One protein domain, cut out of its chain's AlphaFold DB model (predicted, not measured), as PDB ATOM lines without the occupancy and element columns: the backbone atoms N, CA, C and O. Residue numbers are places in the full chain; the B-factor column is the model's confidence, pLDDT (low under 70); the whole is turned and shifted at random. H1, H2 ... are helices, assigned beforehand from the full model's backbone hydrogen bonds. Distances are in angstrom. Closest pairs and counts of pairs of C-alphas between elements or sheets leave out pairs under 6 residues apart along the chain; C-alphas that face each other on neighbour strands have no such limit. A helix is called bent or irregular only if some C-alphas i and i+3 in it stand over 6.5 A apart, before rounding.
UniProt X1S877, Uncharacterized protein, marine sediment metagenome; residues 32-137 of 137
ATOM      1  N   ASP A  32     250.358 247.671 195.828       78.62
ATOM      2  CA  ASP A  32     251.692 247.211 196.259       78.62
ATOM      3  C   ASP A  32     251.731 245.683 196.456       78.62
ATOM      4  O   ASP A  32     252.647 245.000 196.011       78.62
ATOM      5  N   LYS A  33     250.687 245.085 197.041       81.31
ATOM      6  CA  LYS A  33     250.593 243.620 197.167       81.31
ATOM      7  C   LYS A  33     250.464 242.904 195.833       81.31
ATOM      8  O   LYS A  33     251.058 241.840 195.674       81.31
ATOM      9  N   ARG A  34     249.641 243.426 194.921       83.94
ATOM     10  CA  ARG A  34     249.457 242.842 193.587       83.94
ATOM     11  C   ARG A  34     250.759 242.927 192.798       83.94
ATOM     12  O   ARG A  34     251.188 241.914 192.267       83.94
ATOM     13  N   HIS A  35     251.402 244.087 192.842       86.94
ATOM     14  CA  HIS A  35     252.683 244.366 192.209       86.94
ATOM     15  C   HIS A  35     253.797 243.456 192.737       86.94
ATOM     16  O   HIS A  35     254.425 242.726 191.984       86.94
ATOM     17  N   ARG A  36     253.962 243.356 194.062       85.81
ATOM     18  CA  ARG A  36     254.931 242.420 194.666       85.81
ATOM     19  C   ARG A  36     254.643 240.960 194.346       85.81
ATOM     20  O   ARG A  36     255.573 240.160 194.266       85.81
ATOM     21  N   LYS A  37     253.365 240.588 194.234       89.25
ATOM     22  CA  LYS A  37     252.985 239.236 193.819       89.25
ATOM     23  C   LYS A  37     253.453 238.993 192.387       89.25
ATOM     24  O   LYS A  37     254.076 237.971 192.152       89.25
ATOM     25  N   GLU A  38     253.183 239.916 191.477       91.50
ATOM     26  CA  GLU A  38     253.614 239.846 190.082       91.50
ATOM     27  C   GLU A  38     255.137 239.770 189.943       91.50
ATOM     28  O   GLU A  38     255.626 238.819 189.340       91.50
ATOM     29  N   LEU A  39     255.885 240.646 190.625       91.62
ATOM     30  CA  LEU A  39     257.352 240.593 190.670       91.62
ATOM     31  C   LEU A  39     257.873 239.228 191.120       91.62
ATOM     32  O   LEU A  39     258.811 238.694 190.539       91.62
ATOM     33  N   LYS A  40     257.259 238.631 192.149       91.75
ATOM     34  CA  LYS A  40     257.661 237.301 192.616       91.75
ATOM     35  C   LYS A  40     257.426 236.223 191.553       91.75
ATOM     36  O   LYS A  40     258.254 235.329 191.422       91.75
ATOM     37  N   LEU A  41     256.307 236.288 190.828       93.81
ATOM     38  CA  LEU A  41     255.999 235.336 189.756       93.81
ATOM     39  C   LEU A  41     256.981 235.506 188.590       93.81
ATOM     40  O   LEU A  41     257.490 234.514 188.085       93.81
ATOM     41  N   ASN A  42     257.305 236.745 188.220       94.81
ATOM     42  CA  ASN A  42     258.296 237.031 187.184       94.81
ATOM     43  C   ASN A  42     259.706 236.582 187.598       94.81
ATOM     44  O   ASN A  42     260.382 235.922 186.823       94.81
ATOM     45  N   CYS A  43     260.117 236.816 188.845       94.12
ATOM     46  CA  CYS A  43     261.390 236.299 189.349       94.12
ATOM     47  C   CYS A  43     261.451 234.766 189.381       94.12
ATOM     48  O   CYS A  43     262.522 234.208 189.172       94.12
ATOM     49  N   TRP A  44     260.334 234.071 189.627       93.25
ATOM     50  CA  TRP A  44     260.286 232.609 189.487       93.25
ATOM     51  C   TRP A  44     260.548 232.195 188.046       93.25
ATOM     52  O   TRP A  44     261.356 231.304 187.814       93.25
ATOM     53  N   TRP A  45     259.927 232.892 187.100       94.62
ATOM     54  CA  TRP A  45     260.069 232.623 185.679       94.62
ATOM     55  C   TRP A  45     261.497 232.870 185.177       94.62
ATOM     56  O   TRP A  45     262.132 231.941 184.694       94.62
ATOM     57  N   TRP A  46     262.059 234.060 185.399       93.12
ATOM     58  CA  TRP A  46     263.398 234.441 184.917       93.12
ATOM     59  C   TRP A  46     264.559 233.671 185.553       93.12
ATOM     60  O   TRP A  46     265.694 233.762 185.098       93.12
ATOM     61  N   THR A  47     264.307 232.937 186.636       91.25
ATOM     62  CA  THR A  47     265.323 232.078 187.263       91.25
ATOM     63  C   THR A  47     265.298 230.651 186.717       91.25
ATOM     64  O   THR A  47     266.149 229.841 187.083       91.25
ATOM     65  N   LEU A  48     264.356 230.323 185.826       89.50
ATOM     66  CA  LEU A  48     264.315 229.025 185.169       89.50
ATOM     67  C   LEU A  48     265.339 228.919 184.031       89.50
ATOM     68  O   LEU A  48     265.544 229.865 183.278       89.50
ATOM     69  N   PRO A  49     265.927 227.729 183.822       90.50
ATOM     70  CA  PRO A  49     266.612 227.415 182.577       90.50
ATOM     71  C   PRO A  49     265.660 227.483 181.374       90.50
ATOM     72  O   PRO A  49     264.519 227.026 181.467       90.50
ATOM     73  N   LEU A  50     266.166 227.912 180.213       92.50
ATOM     74  CA  LEU A  50     265.396 227.991 178.961       92.50
ATOM     75  C   LEU A  50     264.652 226.689 178.612       92.50
ATOM     76  O   LEU A  50     263.504 226.731 178.186       92.50
ATOM     77  N   GLY A  51     265.269 225.523 178.830       90.69
ATOM     78  CA  GLY A  51     264.611 224.235 178.575       90.69
ATOM     79  C   GLY A  51     263.357 224.021 179.430       90.69
ATOM     80  O   GLY A  51     262.355 223.520 178.934       90.69
ATOM     81  N   ASN A  52     263.370 224.473 180.688       90.44
ATOM     82  CA  ASN A  52     262.194 224.401 181.556       90.44
ATOM     83  C   ASN A  52     261.124 225.396 181.099       90.44
ATOM     84  O   ASN A  52     259.946 225.061 181.091       90.44
ATOM     85  N   MET A  53     261.525 226.602 180.688       93.44
ATOM     86  CA  MET A  53     260.598 227.588 180.126       93.44
ATOM     87  C   MET A  53     259.891 227.046 178.876       93.44
ATOM     88  O   MET A  53     258.673 227.160 178.749       93.44
ATOM     89  N   GLN A  54     260.649 226.417 177.974       94.56
ATOM     90  CA  GLN A  54     260.133 225.785 176.760       94.56
ATOM     91  C   GLN A  54     259.166 224.642 177.082       94.56
ATOM     92  O   GLN A  54     258.080 224.597 176.512       94.56
ATOM     93  N   ASP A  55     259.516 223.761 178.018       92.12
ATOM     94  CA  ASP A  55     258.646 222.654 178.427       92.12
ATOM     95  C   ASP A  55     257.337 223.156 179.050       92.12
ATOM     96  O   ASP A  55     256.249 222.723 178.674       92.12
ATOM     97  N   ILE A  56     257.416 224.164 179.924       93.06
ATOM     98  CA  ILE A  56     256.236 224.798 180.522       93.06
ATOM     99  C   ILE A  56     255.343 225.431 179.444       93.06
ATOM    100  O   ILE A  56     254.119 225.289 179.507       93.06
ATOM    101  N   TYR A  57     255.925 226.098 178.442       94.94
ATOM    102  CA  TYR A  57     255.178 226.649 177.310       94.94
ATOM    103  C   TYR A  57     254.463 225.572 176.496       94.94
ATOM    104  O   TYR A  57     253.269 225.721 176.221       94.94
ATOM    105  N   GLU A  58     255.165 224.503 176.122       94.56
ATOM    106  CA  GLU A  58     254.609 223.423 175.304       94.56
ATOM    107  C   GLU A  58     253.507 222.666 176.053       94.56
ATOM    108  O   GLU A  58     252.433 222.438 175.491       94.56
ATOM    109  N   ILE A  59     253.699 222.379 177.345       91.62
ATOM    110  CA  ILE A  59     252.684 221.719 178.174       91.62
ATOM    111  C   ILE A  59     251.445 222.606 178.297       91.62
ATOM    112  O   ILE A  59     250.320 222.132 178.150       91.62
ATOM    113  N   TRP A  60     251.634 223.899 178.568       92.19
ATOM    114  CA  TRP A  60     250.524 224.809 178.835       92.19
ATOM    115  C   TRP A  60     249.763 225.233 177.576       92.19
ATOM    116  O   TRP A  60     248.550 225.426 177.619       92.19
ATOM    117  N   THR A  61     250.471 225.424 176.464       93.56
ATOM    118  CA  THR A  61     249.904 225.995 175.234       93.56
ATOM    119  C   THR A  61     249.508 224.917 174.231       93.56
ATOM    120  O   THR A  61     248.513 225.086 173.528       93.56
ATOM    121  N   ASN A  62     250.266 223.818 174.170       93.19
ATOM    122  CA  ASN A  62     250.139 222.788 173.137       93.19
ATOM    123  C   ASN A  62     249.830 221.389 173.702       93.19
ATOM    124  O   ASN A  62     249.704 220.447 172.923       93.19
ATOM    125  N   GLU A  63     249.703 221.245 175.029       92.44
ATOM    126  CA  GLU A  63     249.411 219.981 175.724       92.44
ATOM    127  C   GLU A  63     250.412 218.850 175.404       92.44
ATOM    128  O   GLU A  63     250.057 217.668 175.404       92.44
ATOM    129  N   ARG A  64     251.677 219.203 175.141       89.75
ATOM    130  CA  ARG A  64     252.758 218.255 174.822       89.75
ATOM    131  C   ARG A  64     254.040 218.576 175.586       89.75
ATOM    132  O   ARG A  64     254.235 219.709 176.009       89.75
ATOM    133  N   GLY A  65     254.910 217.583 175.754       87.62
ATOM    134  CA  GLY A  65     256.225 217.787 176.364       87.62
ATOM    135  C   GLY A  65     257.249 218.352 175.380       87.62
ATOM    136  O   GLY A  65     257.113 218.216 174.157       87.62
ATOM    137  N   ILE A  66     258.325 218.930 175.912       86.19
ATOM    138  CA  ILE A  66     259.459 219.406 175.108       86.19
ATOM    139  C   ILE A  66     260.109 218.282 174.284       86.19
ATOM    140  O   ILE A  66     260.585 218.525 173.179       86.19
ATOM    141  N   GLU A  67     260.092 217.043 174.785       88.00
ATOM    142  CA  GLU A  67     260.669 215.872 174.108       88.00
ATOM    143  C   GLU A  67     259.920 215.499 172.818       88.00
ATOM    144  O   GLU A  67     260.533 215.001 171.873       88.00
ATOM    145  N   ASP A  68     258.620 215.798 172.757       90.69
ATOM    146  CA  ASP A  68     257.763 215.557 171.592       90.69
ATOM    147  C   ASP A  68     257.768 216.736 170.604       90.69
ATOM    148  O   ASP A  68     257.099 216.700 169.566       90.69
ATOM    149  N   THR A  69     258.506 217.804 170.921       90.25
ATOM    150  CA  THR A  69     258.525 219.042 170.142       90.25
ATOM    151  C   THR A  69     259.768 219.104 169.248       90.25
ATOM    152  O   THR A  69     260.896 219.029 169.746       90.25
ATOM    153  N   PRO A  70     259.615 219.271 167.918       92.88
ATOM    154  CA  PRO A  70     260.746 219.495 167.024       92.88
ATOM    155  C   PRO A  70     261.575 220.709 167.454       92.88
ATOM    156  O   PRO A  70     261.028 221.749 167.822       92.88
ATOM    157  N   LYS A  71     262.905 220.611 167.367       90.62
ATOM    158  CA  LYS A  71     263.810 221.680 167.828       90.62
ATOM    159  C   LYS A  71     263.572 223.006 167.113       90.62
ATOM    160  O   LYS A  71     263.761 224.058 167.710       90.62
ATOM    161  N   GLU A  72     263.167 222.952 165.851       92.44
ATOM    162  CA  GLU A  72     262.850 224.114 165.025       92.44
ATOM    163  C   GLU A  72     261.560 224.827 165.467       92.44
ATOM    164  O   GLU A  72     261.357 225.991 165.124       92.44
ATOM    165  N   GLU A  73     260.686 224.150 166.222       92.25
ATOM    166  CA  GLU A  73     259.441 224.722 166.747       92.25
ATOM    167  C   GLU A  73     259.619 225.393 168.115       92.25
ATOM    168  O   GLU A  73     258.812 226.270 168.463       92.25
ATOM    169  N   LEU A  74     260.676 225.013 168.850       93.50
ATOM    170  CA  LEU A  74     260.981 225.526 170.181       93.50
ATOM    171  C   LEU A  74     261.166 227.040 170.156       93.50
ATOM    172  O   LEU A  74     261.895 227.604 169.336       93.50
ATOM    173  N   LYS A  75     260.493 227.708 171.088       95.88
ATOM    174  CA  LYS A  75     260.513 229.164 171.182       95.88
ATOM    175  C   LYS A  75     261.807 229.664 171.811       95.88
ATOM    176  O   LYS A  75     262.384 229.010 172.682       95.88
ATOM    177  N   SER A  76     262.257 230.826 171.347       96.62
ATOM    178  CA  SER A  76     263.378 231.546 171.946       96.62
ATOM    179  C   SER A  76     262.995 232.120 173.308       96.62
ATOM    180  O   SER A  76     261.815 232.336 173.580       96.62
ATOM    181  N   GLU A  77     264.006 232.411 174.124       95.62
ATOM    182  CA  GLU A  77     263.853 233.078 175.422       95.62
ATOM    183  C   GLU A  77     263.059 234.383 175.287       95.62
ATOM    184  O   GLU A  77     261.997 234.498 175.885       95.62
ATOM    185  N   ASP A  78     263.452 235.272 174.368       96.31
ATOM    186  CA  ASP A  78     262.747 236.540 174.112       96.31
ATOM    187  C   ASP A  78     261.251 236.356 173.801       96.31
ATOM    188  O   ASP A  78     260.409 237.142 174.229       96.31
ATOM    189  N   PHE A  79     260.879 235.311 173.050       97.19
ATOM    190  CA  PHE A  79     259.464 235.043 172.785       97.19
ATOM    191  C   PHE A  79     258.751 234.600 174.062       97.19
ATOM    192  O   PHE A  79     257.621 235.010 174.331       97.19
ATOM    193  N   LEU A  80     259.388 233.719 174.827       97.06
ATOM    194  CA  LEU A  80     258.803 233.161 176.031       97.06
ATOM    195  C   LEU A  80     258.633 234.230 177.116       97.06
ATOM    196  O   LEU A  80     257.582 234.254 177.750       97.06
ATOM    197  N   ASP A  81     259.591 235.142 177.254       95.50
ATOM    198  CA  ASP A  81     259.553 236.255 178.201       95.50
ATOM    199  C   ASP A  81     258.581 237.347 177.742       95.50
ATOM    200  O   ASP A  81     257.541 237.569 178.369       95.50
ATOM    201  N   ASP A  82     258.876 237.992 176.613       94.38
ATOM    202  CA  ASP A  82     258.228 239.250 176.232       94.38
ATOM    203  C   ASP A  82     256.874 239.047 175.546       94.38
ATOM    204  O   ASP A  82     256.014 239.935 175.562       94.38
ATOM    205  N   VAL A  83     256.665 237.895 174.902       95.75
ATOM    206  CA  VAL A  83     255.447 237.636 174.118       95.75
ATOM    207  C   VAL A  83     254.498 236.714 174.859       95.75
ATOM    208  O   VAL A  83     253.290 236.952 174.856       95.75
ATOM    209  N   TRP A  84     255.000 235.654 175.478       96.75
ATOM    210  CA  TRP A  84     254.131 234.689 176.129       96.75
ATOM    211  C   TRP A  84     253.902 235.018 177.601       96.75
ATOM    212  O   TRP A  84     252.766 235.303 177.985       96.75
ATOM    213  N   TRP A  85     254.960 235.015 178.413       96.75
ATOM    214  CA  TRP A  85     254.864 235.154 179.860       96.75
ATOM    215  C   TRP A  85     254.276 236.501 180.274       96.75
ATOM    216  O   TRP A  85     253.327 236.534 181.058       96.75
ATOM    217  N   GLU A  86     254.762 237.612 179.720       94.38
ATOM    218  CA  GLU A  86     254.256 238.952 180.049       94.38
ATOM    219  C   GLU A  86     252.770 239.154 179.709       94.38
ATOM    220  O   GLU A  86     252.069 239.893 180.400       94.38
ATOM    221  N   ASN A  87     252.237 238.427 178.722       95.50
ATOM    222  CA  ASN A  87     250.819 238.502 178.360       95.50
ATOM    223  C   ASN A  87     249.905 237.617 179.227       95.50
ATOM    224  O   ASN A  87     248.676 237.685 179.103       95.50
ATOM    225  N   LEU A  88     250.461 236.796 180.122       95.44
ATOM    226  CA  LEU A  88     249.668 236.000 181.055       95.44
ATOM    227  C   LEU A  88     249.156 236.844 182.221       95.44
ATOM    228  O   LEU A  88     249.862 237.657 182.815       95.44
ATOM    229  N   THR A  89     247.919 236.569 182.637       95.25
ATOM    230  CA  THR A  89     247.380 237.143 183.871       95.25
ATOM    231  C   THR A  89     248.154 236.636 185.089       95.25
ATOM    232  O   THR A  89     248.655 235.510 185.112       95.25
ATOM    233  N   ILE A  90     248.185 237.437 186.158       93.31
ATOM    234  CA  ILE A  90     248.773 237.049 187.452       93.31
ATOM    235  C   ILE A  90     248.171 235.726 187.955       93.31
ATOM    236  O   ILE A  90     248.859 234.926 188.591       93.31
ATOM    237  N   GLU A  91     246.881 235.492 187.708       93.94
ATOM    238  CA  GLU A  91     246.197 234.252 188.062       93.94
ATOM    239  C   GLU A  91     246.735 233.050 187.278       93.94
ATOM    240  O   GLU A  91     247.016 232.022 187.896       93.94
ATOM    241  N   ASN A  92     246.933 233.188 185.963       94.62
ATOM    242  CA  ASN A  92     247.490 232.128 185.123       94.62
ATOM    243  C   ASN A  92     248.941 231.828 185.503       94.62
ATOM    244  O   ASN A  92     249.267 230.670 185.755       94.62
ATOM    245  N   LYS A  93     249.778 232.863 185.664       95.25
ATOM    246  CA  LYS A  93     251.166 232.727 186.144       95.25
ATOM    247  C   LYS A  93     251.221 231.955 187.468       95.25
ATOM    248  O   LYS A  93     251.964 230.989 187.614       95.25
ATOM    249  N   ALA A  94     250.381 232.333 188.435       92.56
ATOM    250  CA  ALA A  94     250.322 231.661 189.735       92.56
ATOM    251  C   ALA A  94     249.829 230.208 189.650       92.56
ATOM    252  O   ALA A  94     250.236 229.377 190.461       92.56
ATOM    253  N   TYR A  95     248.932 229.903 188.711       92.44
ATOM    254  CA  TYR A  95     248.435 228.547 188.513       92.44
ATOM    255  C   TYR A  95     249.484 227.640 187.859       92.44
ATOM    256  O   TYR A  95     249.682 226.531 188.349       92.44
ATOM    257  N   ILE A  96     250.198 228.132 186.840       92.19
ATOM    258  CA  ILE A  96     251.336 227.435 186.218       92.19
ATOM    259  C   ILE A  96     252.367 227.074 187.289       92.19
ATOM    260  O   ILE A  96     252.673 225.901 187.481       92.19
ATOM    261  N   ILE A  97     252.803 228.062 188.075       90.44
ATOM    262  CA  ILE A  97     253.788 227.854 189.146       90.44
ATOM    263  C   ILE A  97     253.309 226.809 190.147       90.44
ATOM    264  O   ILE A  97     254.070 225.939 190.544       90.44
ATOM    265  N   LYS A  98     252.030 226.834 190.533       88.50
ATOM    266  CA  LYS A  98     251.479 225.837 191.456       88.50
ATOM    267  C   LYS A  98     251.579 224.405 190.912       88.50
ATOM    268  O   LYS A  98     251.707 223.479 191.709       88.50
ATOM    269  N   ILE A  99     251.455 224.218 189.598       86.12
ATOM    270  CA  ILE A  99     251.608 222.906 188.959       86.12
ATOM    271  C   ILE A  99     253.089 222.514 188.920       86.12
ATOM    272  O   ILE A  99     253.421 221.394 189.303       86.12
ATOM    273  N   CYS A 100     253.966 223.439 188.530       82.38
ATOM    274  CA  CYS A 100     255.401 223.195 188.356       82.38
ATOM    275  C   CYS A 100     256.173 223.055 189.680       82.38
ATOM    276  O   CYS A 100     257.068 222.228 189.790       82.38
ATOM    277  N   ASP A 101     255.819 223.794 190.732       72.31
ATOM    278  CA  ASP A 101     256.475 223.679 192.044       72.31
ATOM    279  C   ASP A 101     256.304 222.272 192.652       72.31
ATOM    280  O   ASP A 101     257.079 221.873 193.512       72.31
ATOM    281  N   GLY A 102     255.315 221.492 192.198       63.94
ATOM    282  CA  GLY A 102     255.132 220.100 192.613       63.94
ATOM    283  C   GLY A 102     256.075 219.095 191.940       63.94
ATOM    284  O   GLY A 102     256.023 217.916 192.293       63.94
ATOM    285  N   THR A 103     256.892 219.521 190.967       63.62
ATOM    286  CA  THR A 103     257.706 218.621 190.128       63.62
ATOM    287  C   THR A 103     259.212 218.683 190.396       63.62
ATOM    288  O   THR A 103     259.950 217.853 189.864       63.62
ATOM    289  N   TYR A 104     259.691 219.621 191.218       60.81
ATOM    290  CA  TYR A 104     261.122 219.783 191.508       60.81
ATOM    291  C   TYR A 104     261.621 218.849 192.621       60.81
ATOM    292  O   TYR A 104     260.866 218.389 193.479       60.81
ATOM    293  N   ARG A 105     262.929 218.554 192.623       59.12
ATOM    294  CA  ARG A 105     263.582 217.915 193.777       59.12
ATOM    295  C   ARG A 105     263.792 218.966 194.867       59.12
ATOM    296  O   ARG A 105     264.075 220.118 194.567       59.12
ATOM    297  N   ALA A 106     263.739 218.557 196.133       64.94
ATOM    298  CA  ALA A 106     263.806 219.481 197.271       64.94
ATOM    299  C   ALA A 106     265.066 220.379 197.302       64.94
ATOM    300  O   ALA A 106     264.986 221.522 197.740       64.94
ATOM    301  N   GLU A 107     266.216 219.874 196.844       61.81
ATOM    302  CA  GLU A 107     267.471 220.644 196.775       61.81
ATOM    303  C   GLU A 107     267.418 221.717 195.677       61.81
ATOM    304  O   GLU A 107     267.772 222.872 195.925       61.81
ATOM    305  N   ASP A 108     266.886 221.359 194.505       72.81
ATOM    306  CA  ASP A 108     266.673 222.280 193.385       72.81
ATOM    307  C   ASP A 108     265.631 223.351 193.755       72.81
ATOM    308  O   ASP A 108     265.802 224.525 193.434       72.81
ATOM    309  N   GLU A 109     264.592 222.978 194.514       75.88
ATOM    310  CA  GLU A 109     263.614 223.931 195.044       75.88
ATOM    311  C   GLU A 109     264.233 224.957 196.000       75.88
ATOM    312  O   GLU A 109     263.822 226.119 196.003       75.88
ATOM    313  N   GLU A 110     265.147 224.546 196.886       82.12
ATOM    314  CA  GLU A 110     265.750 225.466 197.855       82.12
ATOM    315  C   GLU A 110     266.660 226.477 197.154       82.12
ATOM    316  O   GLU A 110     266.605 227.674 197.450       82.12
ATOM    317  N   GLU A 111     267.472 226.006 196.209       84.75
ATOM    318  CA  GLU A 111     268.336 226.868 195.410       84.75
ATOM    319  C   GLU A 111     267.513 227.826 194.544       84.75
ATOM    320  O   GLU A 111     267.753 229.035 194.554       84.75
ATOM    321  N   HIS A 112     266.465 227.330 193.885       83.31
ATOM    322  CA  HIS A 112     265.566 228.166 193.092       83.31
ATOM    323  C   HIS A 112     264.864 229.223 193.955       83.31
ATOM    324  O   HIS A 112     264.848 230.401 193.602       83.31
ATOM    325  N   LYS A 113     264.400 228.870 195.164       86.06
ATOM    326  CA  LYS A 113     263.841 229.841 196.128       86.06
ATOM    327  C   LYS A 113     264.845 230.935 196.503       86.06
ATOM    328  O   LYS A 113     264.456 232.102 196.569       86.06
ATOM    329  N   LYS A 114     266.125 230.600 196.707       90.44
ATOM    330  CA  LYS A 114     267.180 231.600 196.976       90.44
ATOM    331  C   LYS A 114     267.380 232.540 195.790       90.44
ATOM    332  O   LYS A 114     267.520 233.748 195.992       90.44
ATOM    333  N   GLN A 115     267.376 232.007 194.572       90.62
ATOM    334  CA  GLN A 115     267.511 232.806 193.351       90.62
ATOM    335  C   GLN A 115     266.324 233.758 193.167       90.62
ATOM    336  O   GLN A 115     266.528 234.941 192.893       90.62
ATOM    337  N   ILE A 116     265.100 233.286 193.419       90.56
ATOM    338  CA  ILE A 116     263.882 234.107 193.386       90.56
ATOM    339  C   ILE A 116     263.961 235.244 194.403       90.56
ATOM    340  O   ILE A 116     263.689 236.396 194.063       90.56
ATOM    341  N   ASP A 117     264.343 234.942 195.645       89.81
ATOM    342  CA  ASP A 117     264.458 235.952 196.698       89.81
ATOM    343  C   ASP A 117     265.523 237.001 196.354       89.81
ATOM    344  O   ASP A 117     265.312 238.194 196.591       89.81
ATOM    345  N   LYS A 118     266.646 236.582 195.757       93.75
ATOM    346  CA  LYS A 118     267.686 237.494 195.272       93.75
ATOM    347  C   LYS A 118     267.161 238.406 194.157       93.75
ATOM    348  O   LYS A 118     267.283 239.624 194.287       93.75
ATOM    349  N   CYS A 119     266.526 237.840 193.128       93.56
ATOM    350  CA  CYS A 119     265.901 238.600 192.041       93.56
ATOM    351  C   CYS A 119     264.898 239.627 192.586       93.56
ATOM    352  O   CYS A 119     264.943 240.808 192.243       93.56
ATOM    353  N   LEU A 120     264.040 239.211 193.521       90.31
ATOM    354  CA  LEU A 120     263.022 240.081 194.102       90.31
ATOM    355  C   LEU A 120     263.641 241.253 194.880       90.31
ATOM    356  O   LEU A 120     263.129 242.372 194.832       90.31
ATOM    357  N   GLN A 121     264.733 241.018 195.610       90.25
ATOM    358  CA  GLN A 121     265.445 242.084 196.317       90.25
ATOM    359  C   GLN A 121     266.071 243.101 195.360       90.25
ATOM    360  O   GLN A 121     266.025 244.299 195.650       90.25
ATOM    361  N   GLU A 122     266.641 242.639 194.247       92.25
ATOM    362  CA  GLU A 122     267.228 243.495 193.213       92.25
ATOM    363  C   GLU A 122     266.152 244.367 192.551       92.25
ATOM    364  O   GLU A 122     266.276 245.591 192.581       92.25
ATOM    365  N   GLN A 123     265.033 243.773 192.124       89.00
ATOM    366  CA  GLN A 123     263.892 244.494 191.542       89.00
ATOM    367  C   GLN A 123     263.341 245.576 192.486       89.00
ATOM    368  O   GLN A 123     263.224 246.747 192.130       89.00
ATOM    369  N   ILE A 124     263.092 245.228 193.753       86.50
ATOM    370  CA  ILE A 124     262.599 246.190 194.756       86.50
ATOM    371  C   ILE A 124     263.609 247.324 194.995       86.50
ATOM    372  O   ILE A 124     263.224 248.455 195.312       86.50
ATOM    373  N   LYS A 125     264.911 247.033 194.925       88.06
ATOM    374  CA  LYS A 125     265.961 248.040 195.103       88.06
ATOM    375  C   LYS A 125     265.989 249.013 193.926       88.06
ATOM    376  O   LYS A 125     266.108 250.215 194.165       88.06
ATOM    377  N   GLU A 126     265.858 248.515 192.703       86.81
ATOM    378  CA  GLU A 126     265.790 249.334 191.490       86.81
ATOM    379  C   GLU A 126     264.564 250.248 191.498       86.81
ATOM    380  O   GLU A 126     264.702 251.457 191.323       86.81
ATOM    381  N   GLU A 127     263.388 249.725 191.842       85.06
ATOM    382  CA  GLU A 127     262.166 250.532 191.951       85.06
ATOM    383  C   GLU A 127     262.295 251.664 192.971       85.06
ATOM    384  O   GLU A 127     261.874 252.795 192.722       85.06
ATOM    385  N   LYS A 128     262.901 251.386 194.131       83.56
ATOM    386  CA  LYS A 128     263.162 252.420 195.143       83.56
ATOM    387  C   LYS A 128     264.090 253.503 194.612       83.56
ATOM    388  O   LYS A 128     263.825 254.681 194.846       83.56
ATOM    389  N   LEU A 129     265.146 253.110 193.903       87.06
ATOM    390  CA  LEU A 129     266.097 254.046 193.318       87.06
ATOM    391  C   LEU A 129     265.422 254.941 192.266       87.06
ATOM    392  O   LEU A 129     265.644 256.151 192.256       87.06
ATOM    393  N   GLU A 130     264.568 254.376 191.414       83.38
ATOM    394  CA  GLU A 130     263.797 255.148 190.434       83.38
ATOM    395  C   GLU A 130     262.802 256.107 191.105       83.38
ATOM    396  O   GLU A 130     262.713 257.279 190.732       83.38
ATOM    397  N   LEU A 131     262.117 255.669 192.164       80.69
ATOM    398  CA  LEU A 131     261.228 256.533 192.947       80.69
ATOM    399  C   LEU A 131     261.974 257.699 193.612       80.69
ATOM    400  O   LEU A 131     261.440 258.809 193.681       80.69
ATOM    401  N   GLU A 132     263.196 257.476 194.098       81.56
ATOM    402  CA  GLU A 132     264.049 258.533 194.650       81.56
ATOM    403  C   GLU A 132     264.467 259.539 193.572       81.56
ATOM    404  O   GLU A 132     264.313 260.744 193.777       81.56
ATOM    405  N   LYS A 133     264.884 259.072 192.385       82.12
ATOM    406  CA  LYS A 133     265.223 259.945 191.245       82.12
ATOM    407  C   LYS A 133     264.058 260.835 190.816       82.12
ATOM    408  O   LYS A 133     264.279 261.991 190.463       82.12
ATOM    409  N   VAL A 134     262.834 260.307 190.824       80.62
ATOM    410  CA  VAL A 134     261.628 261.075 190.476       80.62
ATOM    411  C   VAL A 134     261.287 262.096 191.562       80.62
ATOM    412  O   VAL A 134     260.886 263.204 191.233       80.62
ATOM    413  N   ARG A 135     261.465 261.761 192.846       72.69
ATOM    414  CA  ARG A 135     261.169 262.664 193.978       72.69
ATOM    415  C   ARG A 135     262.195 263.777 194.182       72.69
ATOM    416  O   ARG A 135     261.878 264.764 194.838       72.69
ATOM    417  N   SER A 136     263.418 263.600 193.693       64.88
ATOM    418  CA  SER A 136     264.476 264.618 193.742       64.88
ATOM    419  C   SER A 136     264.451 265.600 192.559       64.88
ATOM    420  O   SER A 136     265.327 266.461 192.490       64.88
ATOM    421  N   LYS A 137     263.480 265.476 191.645       54.09
ATOM    422  CA  LYS A 137     263.189 266.434 190.566       54.09
ATOM    423  C   LYS A 137     261.986 267.296 190.929       54.09
ATOM    424  O   LYS A 137     262.007 268.480 190.531       54.09
TER     425      LYS A 137
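What this domain is: This is residues 32 to 137 of the 137 residues of an uncharacterized protein of marine sediment metagenome (UniProt X1S877). A long helix, H5, crosses H1 at one side of a body of short helices and runs on beyond that body, so that residues 125 to 137 stick out as an arm. H1 lies between H5 and H4, while H2 and H3 make a crossed pair near the end of H1, with the long link of residues 63 to 76 looping out beside them. The printed part has 106 residues with five named helices, H1 to H5 in order along the chain, and no named strand; the class is all helix. It is only just loose, close to compact, with a radius of gyration of the C-alphas of 15.7 A, and its outline is elongated, 54 by 30 by 22 A.

Where its parts are: H5, residues 106 to 135, is the longest helix at 43.4 A from first to last C-alpha; it begins with C-alpha 106 at (263.806, 219.481, 197.271) and ends with C-alpha 135 at (261.169, 262.664, 193.978). H1, residues 32 to 46, is 20.7 A long and begins with C-alpha 32 at (251.692, 247.211, 196.259). H4, residues 90 to 100, is 15.4 A long. H2, residues 50 to 62, is 17.1 A long. H3, residues 77 to 85, is 10.2 A long and neither bent nor irregular, but only just: C-alphas 82 and 85 are 6.4 A apart.

How they stand to each other: H5 touches H1 with residues 112 to 123 alone, at a steep tilt of 51 degrees, opposite ways; the closest C-alphas are those of Cys 43 and Ile 116, 5.2 A apart. H1 touches H4 with residues 37 to 41 alone, at a steep tilt of 43 degrees, the same way; the closest C-alphas, of Glu 38 and Ile 90, are 6.2 A apart. H2 touches H3 at a steep tilt of 38 degrees, the same way, closest at the C-alphas of Leu 50 and Glu 77, 6.4 A apart. H1 and H2 are close but not clearly touching, with the C-alphas of Trp 45 and Met 53 closest at 7.5 A. H2 and H4 are also close but not clearly touching, with the C-alphas of Trp 60 and Ile 96 closest at 7.9 A. H5 is apart from H2, H3 and H4. In H1, H2, H4 and H5 every O i to N i+4 pair is within hydrogen-bond range; in H3, 3 of 5 are.

The domain as a whole: The two C-alphas farthest apart, of Asp 68 and Lys 137, are 54.6 A apart. Without residues 125 to 137, which stand free, the body spans 39 by 30 by 20 A. The printed part has no cut and ends at the chain's last residue. The link from H2 to H3 is long, and the other three are tight. The mean pLDDT of the printed part is 87.8, with residues 102 to 107 and 136 to 137 under 70.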